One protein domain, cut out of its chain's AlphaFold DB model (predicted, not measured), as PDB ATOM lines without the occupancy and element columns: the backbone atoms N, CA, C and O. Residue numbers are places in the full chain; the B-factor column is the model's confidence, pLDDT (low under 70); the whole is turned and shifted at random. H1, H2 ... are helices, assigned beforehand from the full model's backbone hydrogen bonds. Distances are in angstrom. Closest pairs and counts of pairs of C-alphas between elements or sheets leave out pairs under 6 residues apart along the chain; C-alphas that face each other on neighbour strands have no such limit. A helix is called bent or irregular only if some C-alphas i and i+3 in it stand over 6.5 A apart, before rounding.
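This is residues 62 to 161 of the 161 residues of an uncharacterized protein of Chloroflexi bacterium (UniProt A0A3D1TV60). A long helical hairpin, H1 and H2, is extended by H4, which packs along another side of H2, so that H2 is the middle helix of the three. Short H3 and the long unnamed stretch 113 to 133 gather at the far end of H2, opposite the hairpin's turn at residues 80 to 89. The printed part has 100 residues with four named helices, H1 to H4 in that order, and no named strand, an all helix class. It is loose, with a radius of gyration of the C-alphas of 16.7 A, and spans 55 by 27 by 19 A.

Start with H1, residues 62 to 79, which has a kink of 32 degrees near residue 69 and is only just irregular, C-alphas 68 and 71 being 6.7 A apart. It touches the hub H2, residues 90 to 112, in a helical hairpin, opposite ways at a shallow tilt of 13 degrees; their closest C-alphas, Phe 75 and Ala 93, are 4.5 A apart. H3, residues 134 to 141, only just touches H2 at residues 110 to 111, with 3 pairs of C-alphas within 8 A, the closest Cys 111 and Trp 135 at 5.3 A. Last, H4, residues 145 to 160, is irregular, with C-alphas 146 and 149 7.9 A apart. It touches H2, opposite ways at a shallow tilt of 19 degrees, the closest C-alphas being Gly 101 and Ala 159 at 4.3 A. H3 and H4 touch only at the corner, only just, with 3 pairs of C-alphas within 8 A, the closest Leu 139 and Leu 145 at 4.5 A. H1 is apart from H4, and only just apart from H3, at 8.5 A. Every O i to N i+4 pair is within hydrogen-bond range in H2 and H3, against 11 of 14 in H1 and 10 of 12 in H4.

Find C-alpha 62 at (125.539, 8.660, 159.172), from where H1 runs 24.7 A. H2 starts at C-alpha 90 at (98.658, 16.023, 156.740) and runs 32.5 A; H3 spans 10.7 A. H4 runs 23.6 A to C-alpha 160 at (113.693, 27.080, 154.297).

Look to Gly 85 and Glu 129 for the C-alphas farthest apart, 55.4 A. The printed part has no cut; the link from H2 to H3 is long, and residue 85 alone has a pLDDT under 70.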
ATOM      1  N   GLY A  62     126.637   9.328 158.489       95.44
ATOM      2  CA  GLY A  62     125.539   8.660 159.172       95.44
ATOM      3  C   GLY A  62     124.871   9.518 160.239       95.44
ATOM      4  O   GLY A  62     123.650   9.440 160.361       95.44
ATOM      5  N   GLY A  63     125.619  10.374 160.942       97.06
ATOM      6  CA  GLY A  63     125.045  11.260 161.951       97.06
ATOM      7  C   GLY A  63     124.095  12.293 161.354       97.06
ATOM      8  O   GLY A  63     122.879  12.212 161.548       97.06
ATOM      9  N   SER A  64     124.624  13.176 160.504       98.00
ATOM     10  CA  SER A  64     123.829  14.198 159.801       98.00
ATOM     11  C   SER A  64     122.691  13.590 158.965       98.00
ATOM     12  O   SER A  64     121.582  14.124 158.926       98.00
ATOM     13  N   LEU A  65     122.938  12.451 158.304       97.50
ATOM     14  CA  LEU A  65     121.922  11.765 157.507       97.50
ATOM     15  C   LEU A  65     120.768  11.256 158.376       97.50
ATOM     16  O   LEU A  65     119.607  11.464 158.024       97.50
ATOM     17  N   THR A  66     121.073  10.598 159.496       98.00
ATOM     18  CA  THR A  66     120.052  10.055 160.402       98.00
ATOM     19  C   THR A  66     119.256  11.179 161.041       98.00
ATOM     20  O   THR A  66     118.030  11.122 161.023       98.00
ATOM     21  N   GLN A  67     119.928  12.231 161.510       98.31
ATOM     22  CA  GLN A  67     119.298  13.416 162.085       98.31
ATOM     23  C   GLN A  67     118.238  14.022 161.142       98.31
ATOM     24  O   GLN A  67     117.098  14.251 161.546       98.31
ATOM     25  N   VAL A  68     118.554  14.206 159.853       98.44
ATOM     26  CA  VAL A  68     117.601  14.765 158.872       98.44
ATOM     27  C   VAL A  68     116.528  13.750 158.453       98.44
ATOM     28  O   VAL A  68     115.358  14.113 158.303       98.44
ATOM     29  N   ALA A  69     116.900  12.482 158.253       98.25
ATOM     30  CA  ALA A  69     116.005  11.450 157.727       98.25
ATOM     31  C   ALA A  69     115.022  10.897 158.769       98.25
ATOM     32  O   ALA A  69     113.923  10.480 158.405       98.25
ATOM     33  N   PHE A  70     115.387  10.899 160.052       98.19
ATOM     34  CA  PHE A  70     114.565  10.369 161.138       98.19
ATOM     35  C   PHE A  70     113.140  10.949 161.147       98.19
ATOM     36  O   PHE A  70     112.188  10.169 161.030       98.19
ATOM     37  N   PRO A  71     112.930  12.282 161.165       98.06
ATOM     38  CA  PRO A  71     111.586  12.846 161.057       98.06
ATOM     39  C   PRO A  71     110.892  12.517 159.722       98.06
ATOM     40  O   PRO A  71     109.671  12.350 159.691       98.06
ATOM     41  N   LEU A  72     111.634  12.344 158.621       98.06
ATOM     42  CA  LEU A  72     111.057  11.998 157.314       98.06
ATOM     43  C   LEU A  72     110.453  10.584 157.272       98.06
ATOM     44  O   LEU A  72     109.504  10.342 156.522       98.06
ATOM     45  N   VAL A  73     110.931   9.658 158.109       97.50
ATOM     46  CA  VAL A  73     110.289   8.343 158.281       97.50
ATOM     47  C   VAL A  73     108.866   8.514 158.827       97.50
ATOM     48  O   VAL A  73     107.919   7.926 158.297       97.50
ATOM     49  N   PHE A  74     108.688   9.378 159.831       96.94
ATOM     50  CA  PHE A  74     107.371   9.691 160.394       96.94
ATOM     51  C   PHE A  74     106.500  10.491 159.423       96.94
ATOM     52  O   PHE A  74     105.304  10.218 159.314       96.94
ATOM     53  N   PHE A  75     107.088  11.405 158.644       97.31
ATOM     54  CA  PHE A  75     106.392  12.051 157.528       97.31
ATOM     55  C   PHE A  75     105.791  11.007 156.575       97.31
ATOM     56  O   PHE A  75     104.597  11.053 156.274       97.31
ATOM     57  N   GLY A  76     106.590  10.021 156.147       95.69
ATOM     58  CA  GLY A  76     106.133   8.931 155.283       95.69
ATOM     59  C   GLY A  76     105.004   8.110 155.913       95.69
ATOM     60  O   GLY A  76     104.030   7.776 155.234       95.69
ATOM     61  N   TYR A  77     105.091   7.845 157.219       94.62
ATOM     62  CA  TYR A  77     104.037   7.174 157.979       94.62
ATOM     63  C   TYR A  77     102.715   7.961 157.968       94.62
ATOM     64  O   TYR A  77     101.683   7.399 157.598       94.62
ATOM     65  N   PHE A  78     102.733   9.260 158.291       94.88
ATOM     66  CA  PHE A  78     101.525  10.100 158.330       94.88
ATOM     67  C   PHE A  78     100.943  10.415 156.943       94.88
ATOM     68  O   PHE A  78      99.735  10.630 156.800       94.88
ATOM     69  N   MET A  79     101.779  10.391 155.903       94.25
ATOM     70  CA  MET A  79     101.362  10.523 154.504       94.25
ATOM     71  C   MET A  79     100.794   9.227 153.915       94.25
ATOM     72  O   MET A  79     100.108   9.261 152.885       94.25
ATOM     73  N   ARG A  80     101.042   8.068 154.532       90.38
ATOM     74  CA  ARG A  80     100.507   6.795 154.051       90.38
ATOM     75  C   ARG A  80      99.011   6.709 154.347       90.38
ATOM     76  O   ARG A  80      98.557   6.932 155.463       90.38
ATOM     77  N   LYS A  81      98.225   6.350 153.329       79.38
ATOM     78  CA  LYS A  81      96.810   6.009 153.522       79.38
ATOM     79  C   LYS A  81      96.746   4.618 154.155       79.38
ATOM     80  O   LYS A  81      97.287   3.674 153.577       79.38
ATOM     81  N   GLN A  82      96.146   4.508 155.335       73.62
ATOM     82  CA  GLN A  82      96.048   3.241 156.061       73.62
ATOM     83  C   GLN A  82      94.918   2.369 155.482       73.62
ATOM     84  O   GLN A  82      93.973   2.871 154.864       73.62
ATOM     85  N   GLY A  83      95.057   1.044 155.619       70.00
ATOM     86  CA  GLY A  83      94.155   0.049 155.016       70.00
ATOM     87  C   GLY A  83      92.753  -0.003 155.635       70.00
ATOM     88  O   GLY A  83      91.840  -0.553 155.030       70.00
ATOM     89  N   ASP A  84      92.572   0.616 156.798       76.50
ATOM     90  CA  ASP A  84      91.305   0.745 157.529       76.50
ATOM     91  C   ASP A  84      90.430   1.917 157.040       76.50
ATOM     92  O   ASP A  84      89.377   2.201 157.608       76.50
ATOM     93  N   GLY A  85      90.850   2.614 155.977       69.56
ATOM     94  CA  GLY A  85      90.132   3.765 155.436       69.56
ATOM     95  C   GLY A  85      90.444   5.088 156.138       69.56
ATOM     96  O   GLY A  85      89.857   6.108 155.762       69.56
ATOM     97  N   GLN A  86      91.383   5.119 157.093       73.75
ATOM     98  CA  GLN A  86      91.808   6.378 157.701       73.75
ATOM     99  C   GLN A  86      92.439   7.327 156.675       73.75
ATOM    100  O   GLN A  86      93.181   6.946 155.760       73.75
ATOM    101  N   ARG A  87      92.107   8.614 156.824       79.75
ATOM    102  CA  ARG A  87      92.699   9.696 156.034       79.75
ATOM    103  C   ARG A  87      94.116   9.974 156.535       79.75
ATOM    104  O   ARG A  87      94.414   9.791 157.707       79.75
ATOM    105  N   ARG A  88      94.964  10.461 155.629       88.62
ATOM    106  CA  ARG A  88      96.308  10.959 155.950       88.62
ATOM    107  C   ARG A  88      96.213  12.067 156.999       88.62
ATOM    108  O   ARG A  88      95.381  12.965 156.837       88.62
ATOM    109  N   ASP A  89      97.089  12.054 158.001       92.44
ATOM    110  CA  ASP A  89      97.241  13.208 158.891       92.44
ATOM    111  C   ASP A  89      98.278  14.169 158.303       92.44
ATOM    112  O   ASP A  89      99.467  14.129 158.614       92.44
ATOM    113  N   LEU A  90      97.807  15.037 157.406       93.56
ATOM    114  CA  LEU A  90      98.658  16.023 156.740       93.56
ATOM    115  C   LEU A  90      99.292  17.002 157.729       93.56
ATOM    116  O   LEU A  90     100.391  17.479 157.483       93.56
ATOM    117  N   PHE A  91      98.618  17.301 158.841       94.75
ATOM    118  CA  PHE A  91      99.159  18.226 159.825       94.75
ATOM    119  C   PHE A  91     100.367  17.604 160.528       94.75
ATOM    120  O   PHE A  91     101.430  18.214 160.550       94.75
ATOM    121  N   ALA A  92     100.235  16.368 161.018       95.62
ATOM    122  CA  ALA A  92     101.351  15.642 161.622       95.62
ATOM    123  C   ALA A  92     102.516  15.457 160.635       95.62
ATOM    124  O   ALA A  92     103.670  15.670 161.001       95.62
ATOM    125  N   ALA A  93     102.218  15.159 159.364       96.62
ATOM    126  CA  ALA A  93     103.235  15.097 158.319       96.62
ATOM    127  C   ALA A  93     103.999  16.429 158.183       96.62
ATOM    128  O   ALA A  93     105.225  16.431 158.200       96.62
ATOM    129  N   MET A  94     103.305  17.570 158.112       97.12
ATOM    130  CA  MET A  94     103.970  18.878 158.011       97.12
ATOM    131  C   MET A  94     104.816  19.216 159.245       97.12
ATOM    132  O   MET A  94     105.863  19.833 159.094       97.12
ATOM    133  N   VAL A  95     104.422  18.779 160.447       97.81
ATOM    134  CA  VAL A  95     105.258  18.930 161.655       97.81
ATOM    135  C   VAL A  95     106.560  18.135 161.523       97.81
ATOM    136  O   VAL A  95     107.628  18.650 161.841       97.81
ATOM    137  N   CYS A  96     106.502  16.905 161.005       98.19
ATOM    138  CA  CYS A  96     107.703  16.116 160.726       98.19
ATOM    139  C   CYS A  96     108.576  16.754 159.633       98.19
ATOM    140  O   CYS A  96     109.798  16.748 159.743       98.19
ATOM    141  N   LEU A  97     107.968  17.331 158.594       97.88
ATOM    142  CA  LEU A  97     108.714  18.036 157.551       97.88
ATOM    143  C   LEU A  97     109.413  19.285 158.108       97.88
ATOM    144  O   LEU A  97     110.594  19.484 157.850       97.88
ATOM    145  N   TRP A  98     108.715  20.065 158.940       98.00
ATOM    146  CA  TRP A  98     109.288  21.194 159.676       98.00
ATOM    147  C   TRP A  98     110.481  20.760 160.534       98.00
ATOM    148  O   TRP A  98     111.533  21.391 160.482       98.00
ATOM    149  N   TRP A  99     110.352  19.649 161.267       98.38
ATOM    150  CA  TRP A  99     111.438  19.111 162.088       98.38
ATOM    151  C   TRP A  99     112.653  18.722 161.229       98.38
ATOM    152  O   TRP A  99     113.778  19.093 161.547       98.38
ATOM    153  N   SER A 100     112.437  18.064 160.086       98.50
ATOM    154  CA  SER A 100     113.519  17.768 159.136       98.50
ATOM    155  C   SER A 100     114.202  19.041 158.610       98.50
ATOM    156  O   SER A 100     115.424  19.070 158.489       98.50
ATOM    157  N   GLY A 101     113.439  20.114 158.369       98.12
ATOM    158  CA  GLY A 101     113.966  21.428 157.993       98.12
ATOM    159  C   GLY A 101     114.840  22.062 159.081       98.12
ATOM    160  O   GLY A 101     115.944  22.513 158.782       98.12
ATOM    161  N   ILE A 102     114.410  22.033 160.350       98.19
ATOM    162  CA  ILE A 102     115.240  22.471 161.491       98.19
ATOM    163  C   ILE A 102     116.538  21.660 161.573       98.19
ATOM    164  O   ILE A 102     117.617  22.232 161.733       98.19
ATOM    165  N   ASN A 103     116.459  20.344 161.380       98.44
ATOM    166  CA  ASN A 103     117.638  19.486 161.354       98.44
ATOM    167  C   ASN A 103     118.590  19.822 160.206       98.44
ATOM    168  O   ASN A 103     119.797  19.917 160.413       98.44
ATOM    169  N   LEU A 104     118.066  20.070 159.006       98.62
ATOM    170  CA  LEU A 104     118.891  20.465 157.870       98.62
ATOM    171  C   LEU A 104     119.526  21.850 158.069       98.62
ATOM    172  O   LEU A 104     120.656  22.062 157.639       98.62
ATOM    173  N   LEU A 105     118.839  22.778 158.744       98.56
ATOM    174  CA  LEU A 105     119.404  24.068 159.147       98.56
ATOM    175  C   LEU A 105     120.584  23.888 160.117       98.56
ATOM    176  O   LEU A 105     121.636  24.483 159.894       98.56
ATOM    177  N   SER A 106     120.426  23.062 161.154       98.06
ATOM    178  CA  SER A 106     121.497  22.745 162.110       98.06
ATOM    179  C   SER A 106     122.699  22.094 161.410       98.06
ATOM    180  O   SER A 106     123.829  22.565 161.545       98.06
ATOM    181  N   VAL A 107     122.456  21.105 160.543       98.50
ATOM    182  CA  VAL A 107     123.493  20.471 159.710       98.50
ATOM    183  C   VAL A 107     124.163  21.474 158.765       98.50
ATOM    184  O   VAL A 107     125.368  21.397 158.554       98.50
ATOM    185  N   ALA A 108     123.427  22.442 158.213       98.62
ATOM    186  CA  ALA A 108     124.005  23.493 157.378       98.62
ATOM    187  C   ALA A 108     124.976  24.384 158.166       98.62
ATOM    188  O   ALA A 108     126.030  24.743 157.646       98.62
ATOM    189  N   ILE A 109     124.637  24.736 159.409       98.12
ATOM    190  CA  ILE A 109     125.503  25.525 160.296       98.12
ATOM    191  C   ILE A 109     126.760  24.724 160.650       98.12
ATOM    192  O   ILE A 109     127.866  25.232 160.486       98.12
ATOM    193  N   TYR A 110     126.606  23.447 161.004       98.06
ATOM    194  CA  TYR A 110     127.732  22.545 161.253       98.06
ATOM    195  C   TYR A 110     128.617  22.359 160.008       98.06
ATOM    196  O   TYR A 110     129.839  22.396 160.085       98.06
ATOM    197  N   CYS A 111     128.019  22.258 158.818       98.56
ATOM    198  CA  CYS A 111     128.751  22.227 157.553       98.56
ATOM    199  C   CYS A 111     129.527  23.530 157.308       98.56
ATOM    200  O   CYS A 111     130.686  23.474 156.900       98.56
ATOM    201  N   ALA A 112     128.932  24.693 157.586       98.38
ATOM    202  CA  ALA A 112     129.596  25.988 157.438       98.38
ATOM    203  C   ALA A 112     130.800  26.150 158.381       98.38
ATOM    204  O   ALA A 112     131.747  26.852 158.029       98.38
ATOM    205  N   ASP A 113     130.774  25.486 159.538       98.00
ATOM    206  CA  ASP A 113     131.872  25.492 160.505       98.00
ATOM    207  C   ASP A 113     133.059  24.615 160.077       98.00
ATOM    208  O   ASP A 113     134.122  24.723 160.661       98.00
ATOM    209  N   SER A 114     132.966  23.823 159.003       97.75
ATOM    210  CA  SER A 114     134.005  22.846 158.624       97.75
ATOM    211  C   SER A 114     135.446  23.369 158.680       97.75
ATOM    212  O   SER A 114     136.316  22.694 159.221       97.75
ATOM    213  N   ARG A 115     135.746  24.547 158.116       96.81
ATOM    214  CA  ARG A 115     137.096  25.143 158.202       96.81
ATOM    215  C   ARG A 115     137.328  25.932 159.491       96.81
ATOM    216  O   ARG A 115     138.469  26.038 159.942       96.81
ATOM    217  N   ALA A 116     136.273  26.540 160.023       95.94
ATOM    218  CA  ALA A 116     136.347  27.419 161.179       95.94
ATOM    219  C   ALA A 116     136.467  26.639 162.493       95.94
ATOM    220  O   ALA A 116     137.109  27.152 163.395       95.94
ATOM    221  N   GLY A 117     135.925  25.423 162.570       95.31
ATOM    222  CA  GLY A 117     136.064  24.461 163.657       95.31
ATOM    223  C   GLY A 117     135.756  25.025 165.038       95.31
ATOM    224  O   GLY A 117     136.417  24.620 165.988       95.31
ATOM    225  N   GLN A 118     134.833  25.982 165.150       96.00
ATOM    226  CA  GLN A 118     134.569  26.727 166.384       96.00
ATOM    227  C   GLN A 118     133.431  26.131 167.205       96.00
ATOM    228  O   GLN A 118     133.304  26.454 168.388       96.00
ATOM    229  N   LEU A 119     132.579  25.303 166.596       94.75
ATOM    230  CA  LEU A 119     131.471  24.684 167.305       94.75
ATOM    231  C   LEU A 119     131.992  23.663 168.317       94.75
ATOM    232  O   LEU A 119     132.882  22.863 168.027       94.75
ATOM    233  N   MET A 120     131.401  23.701 169.511       94.50
ATOM    234  CA  MET A 120     131.625  22.699 170.546       94.50
ATOM    235  C   MET A 120     130.972  21.382 170.120       94.50
ATOM    236  O   MET A 120     129.776  21.353 169.826       94.50
ATOM    237  N   LEU A 121     131.751  20.308 170.101       93.50
ATOM    238  CA  LEU A 121     131.296  18.956 169.795       93.50
ATOM    239  C   LEU A 121     130.806  18.252 171.072       93.50
ATOM    240  O   LEU A 121     130.973  18.749 172.191       93.50
ATOM    241  N   LEU A 122     130.190  17.073 170.920       90.88
ATOM    242  CA  LEU A 122     129.632  16.315 172.048       90.88
ATOM    243  C   LEU A 122     130.696  15.915 173.087       90.88
ATOM    244  O   LEU A 122     130.398  15.805 174.276       90.88
ATOM    245  N   ASP A 123     131.932  15.693 172.647       89.06
ATOM    246  CA  ASP A 123     133.057  15.314 173.504       89.06
ATOM    247  C   ASP A 123     133.604  16.477 174.356       89.06
ATOM    248  O   ASP A 123     134.452  16.256 175.224       89.06
ATOM    249  N   GLY A 124     133.088  17.697 174.159       91.94
ATOM    250  CA  GLY A 124     133.519  18.899 174.864       91.94
ATOM    251  C   GLY A 124     134.761  19.562 174.268       91.94
ATOM    252  O   GLY A 124     135.341  20.428 174.924       91.94
ATOM    253  N   LEU A 125     135.167  19.166 173.059       93.88
ATOM    254  CA  LEU A 125     136.218  19.804 172.269       93.88
ATOM    255  C   LEU A 125     135.617  20.507 171.049       93.88
ATOM    256  O   LEU A 125     134.514  20.195 170.607       93.88
ATOM    257  N   THR A 126     136.349  21.453 170.474       94.31
ATOM    258  CA  THR A 126     135.997  22.055 169.183       94.31
ATOM    259  C   THR A 126     136.626  21.302 168.010       94.31
ATOM    260  O   THR A 126     137.590  20.553 168.172       94.31
ATOM    261  N   GLY A 127     136.137  21.550 166.791       88.12
ATOM    262  CA  GLY A 127     136.741  21.003 165.567       88.12
ATOM    263  C   GLY A 127     138.164  21.500 165.268       88.12
ATOM    264  O   GLY A 127     138.826  20.962 164.386       88.12
ATOM    265  N   HIS A 128     138.650  22.529 165.970       88.44
ATOM    266  CA  HIS A 128     140.066  22.927 165.966       88.44
ATOM    267  C   HIS A 128     140.926  22.120 166.935       88.44
ATOM    268  O   HIS A 128     142.134  22.008 166.732       88.44
ATOM    269  N   GLU A 129     140.320  21.586 167.990       89.00
ATOM    270  CA  GLU A 129     141.001  20.837 169.047       89.00
ATOM    271  C   GLU A 129     140.989  19.326 168.791       89.00
ATOM    272  O   GLU A 129     141.813  18.607 169.360       89.00
ATOM    273  N   SER A 130     140.090  18.839 167.930       89.69
ATOM    274  CA  SER A 130     139.979  17.426 167.580       89.69
ATOM    275  C   SER A 130     139.714  17.198 166.090       89.69
ATOM    276  O   SER A 130     139.090  18.004 165.402       89.69
ATOM    277  N   ASP A 131     140.107  16.019 165.602       85.00
ATOM    278  CA  ASP A 131     139.731  15.526 164.269       85.00
ATOM    279  C   ASP A 131     138.275  15.002 164.231       85.00
ATOM    280  O   ASP A 131     137.889  14.297 163.296       85.00
ATOM    281  N   GLY A 132     137.462  15.300 165.253       88.19
ATOM    282  CA  GLY A 132     136.094  14.803 165.414       88.19
ATOM    283  C   GLY A 132     135.052  15.510 164.546       88.19
ATOM    284  O   GLY A 132     133.921  15.052 164.461       88.19
ATOM    285  N   HIS A 133     135.407  16.604 163.866       96.31
ATOM    286  CA  HIS A 133     134.444  17.382 163.089       96.31
ATOM    287  C   HIS A 133     134.060  16.667 161.777       96.31
ATOM    288  O   HIS A 133     134.837  16.595 160.818       96.31
ATOM    289  N   ASP A 134     132.819  16.192 161.683       96.75
ATOM    290  CA  ASP A 134     132.348  15.339 160.582       96.75
ATOM    291  C   ASP A 134     132.430  16.020 159.223       96.75
ATOM    292  O   ASP A 134     132.990  15.475 158.270       96.75
ATOM    293  N   TRP A 135     131.888  17.235 159.114       97.75
ATOM    294  CA  TRP A 135     131.848  17.945 157.837       97.75
ATOM    295  C   TRP A 135     133.225  18.401 157.357       97.75
ATOM    296  O   TRP A 135     133.487  18.315 156.156       97.75
ATOM    297  N   ASN A 136     134.141  18.759 158.263       97.56
ATOM    298  CA  ASN A 136     135.545  18.950 157.907       97.56
ATOM    299  C   ASN A 136     136.115  17.678 157.260       97.56
ATOM    300  O   ASN A 136     136.640  17.730 156.145       97.56
ATOM    301  N   ASN A 137     135.942  16.527 157.916       96.06
ATOM    302  CA  ASN A 137     136.425  15.243 157.421       96.06
ATOM    303  C   ASN A 137     135.819  14.875 156.060       96.06
ATOM    304  O   ASN A 137     136.542  14.495 155.136       96.06
ATOM    305  N   LEU A 138     134.496  14.986 155.915       96.75
ATOM    306  CA  LEU A 138     133.783  14.659 154.679       96.75
ATOM    307  C   LEU A 138     134.226  15.556 153.524       96.75
ATOM    308  O   LEU A 138     134.624  15.058 152.469       96.75
ATOM    309  N   LEU A 139     134.212  16.876 153.722       97.69
ATOM    310  CA  LEU A 139     134.572  17.819 152.669       97.69
ATOM    311  C   LEU A 139     136.057  17.739 152.309       97.69
ATOM    312  O   LEU A 139     136.396  17.885 151.134       97.69
ATOM    313  N   THR A 140     136.941  17.461 153.270       96.12
ATOM    314  CA  THR A 140     138.365  17.213 152.999       96.12
ATOM    315  C   THR A 140     138.547  15.987 152.113       96.12
ATOM    316  O   THR A 140     139.212  16.068 151.080       96.12
ATOM    317  N   ARG A 141     137.889  14.870 152.446       94.44
ATOM    318  CA  ARG A 141     137.937  13.633 151.646       94.44
ATOM    319  C   ARG A 141     137.403  13.822 150.232       94.44
ATOM    320  O   ARG A 141     137.910  13.200 149.304       94.44
ATOM    321  N   TRP A 142     136.391  14.668 150.061       96.06
ATOM    322  CA  TRP A 142     135.811  14.965 148.751       96.06
ATOM    323  C   TRP A 142     136.558  16.058 147.974       96.06
ATOM    324  O   TRP A 142     136.191  16.339 146.837       96.06
ATOM    325  N   GLY A 143     137.588  16.686 148.553       97.50
ATOM    326  CA  GLY A 143     138.282  17.818 147.928       97.50
ATOM    327  C   GLY A 143     137.416  19.082 147.824       97.50
ATOM    328  O   GLY A 143     137.674  19.951 146.994       97.50
ATOM    329  N   LEU A 144     136.379  19.189 148.659       98.06
ATOM    330  CA  LEU A 144     135.370  20.250 148.639       98.06
ATOM    331  C   LEU A 144     135.442  21.187 149.849       98.06
ATOM    332  O   LEU A 144     134.596  22.068 149.959       98.06
ATOM    333  N   LEU A 145     136.445  21.059 150.725       97.94
ATOM    334  CA  LEU A 145     136.550  21.847 151.964       97.94
ATOM    335  C   LEU A 145     136.427  23.366 151.746       97.94
ATOM    336  O   LEU A 145     135.793  24.055 152.533       97.94
ATOM    337  N   GLN A 146     136.960  23.892 150.640       97.94
ATOM    338  CA  GLN A 146     136.869  25.323 150.309       97.94
ATOM    339  C   GLN A 146     135.450  25.802 149.944       97.94
ATOM    340  O   GLN A 146     135.216  27.007 149.847       97.94
ATOM    341  N   HIS A 147     134.518  24.874 149.721       98.12
ATOM    342  CA  HIS A 147     133.133  25.132 149.329       98.12
ATOM    343  C   HIS A 147     132.138  24.941 150.482       98.12
ATOM    344  O   HIS A 147     130.936  25.053 150.242       98.12
ATOM    345  N   ASP A 148     132.606  24.681 151.707       98.19
ATOM    346  CA  ASP A 148     131.794  24.516 152.925       98.19
ATOM    347  C   ASP A 148     130.659  25.552 153.053       98.19
ATOM    348  O   ASP A 148     129.490  25.184 153.127       98.19
ATOM    349  N   ILE A 149     130.960  26.847 152.932       98.38
ATOM    350  CA  ILE A 149     129.977  27.936 153.013       98.38
ATOM    351  C   ILE A 149     128.966  27.875 151.861       98.38
ATOM    352  O   ILE A 149     127.784  28.169 152.045       98.38
ATOM    353  N   GLY A 150     129.411  27.521 150.654       98.31
ATOM    354  CA  GLY A 150     128.533  27.401 149.487       98.31
ATOM    355  C   GLY A 150     127.555  26.235 149.626       98.31
ATOM    356  O   GLY A 150     126.361  26.394 149.370       98.31
ATOM    357  N   ILE A 151     128.054  25.091 150.091       98.44
ATOM    358  CA  ILE A 151     127.267  23.882 150.352       98.44
ATOM    359  C   ILE A 151     126.270  24.139 151.486       98.44
ATOM    360  O   ILE A 151     125.073  23.903 151.312       98.44
ATOM    361  N   ALA A 152     126.732  24.717 152.597       98.31
ATOM    362  CA  ALA A 152     125.895  25.104 153.726       98.31
ATOM    363  C   ALA A 152     124.774  26.071 153.323       98.31
ATOM    364  O   ALA A 152     123.626  25.904 153.728       98.31
ATOM    365  N   ARG A 153     125.057  27.062 152.466       98.00
ATOM    366  CA  ARG A 153     124.018  27.955 151.920       98.00
ATOM    367  C   ARG A 153     122.968  27.195 151.115       98.00
ATOM    368  O   ARG A 153     121.786  27.502 151.243       98.00
ATOM    369  N   GLY A 154     123.383  26.208 150.320       98.19
ATOM    370  CA  GLY A 154     122.469  25.323 149.598       98.19
ATOM    371  C   GLY A 154     121.566  24.533 150.547       98.19
ATOM    372  O   GLY A 154     120.348  24.553 150.389       98.19
ATOM    373  N   MET A 155     122.144  23.915 151.580       98.25
ATOM    374  CA  MET A 155     121.388  23.192 152.613       98.25
ATOM    375  C   MET A 155     120.405  24.104 153.344       98.25
ATOM    376  O   MET A 155     119.232  23.768 153.469       98.25
ATOM    377  N   ARG A 156     120.852  25.296 153.755       97.38
ATOM    378  CA  ARG A 156     120.011  26.294 154.425       97.38
ATOM    379  C   ARG A 156     118.860  26.773 153.540       97.38
ATOM    380  O   ARG A 156     117.768  27.000 154.049       97.38
ATOM    381  N   ALA A 157     119.085  26.926 152.236       97.00
ATOM    382  CA  ALA A 157     118.028  27.279 151.293       97.00
ATOM    383  C   ALA A 157     116.986  26.158 151.175       97.00
ATOM    384  O   ALA A 157     115.795  26.446 151.193       97.00
ATOM    385  N   VAL A 158     117.419  24.894 151.116       97.12
ATOM    386  CA  VAL A 158     116.508  23.736 151.111       97.12
ATOM    387  C   VAL A 158     115.739  23.630 152.426       97.12
ATOM    388  O   VAL A 158     114.547  23.371 152.396       97.12
ATOM    389  N   ALA A 159     116.384  23.884 153.564       95.88
ATOM    390  CA  ALA A 159     115.742  23.866 154.878       95.88
ATOM    391  C   ALA A 159     114.608  24.899 155.017       95.88
ATOM    392  O   ALA A 159     113.729  24.736 155.859       95.88
ATOM    393  N   PHE A 160     114.663  25.986 154.242       90.38
ATOM    394  CA  PHE A 160     113.693  27.080 154.297       90.38
ATOM    395  C   PHE A 160     112.434  26.833 153.448       90.38
ATOM    396  O   PHE A 160     111.407  27.464 153.702       90.38
ATOM    397  N   VAL A 161     112.526  25.978 152.424       76.75
ATOM    398  CA  VAL A 161     111.441  25.678 151.466       76.75
ATOM    399  C   VAL A 161     110.519  24.599 152.019       76.75
ATOM    400  O   VAL A 161     109.287  24.800 151.919       76.75
TER     401      VAL A 161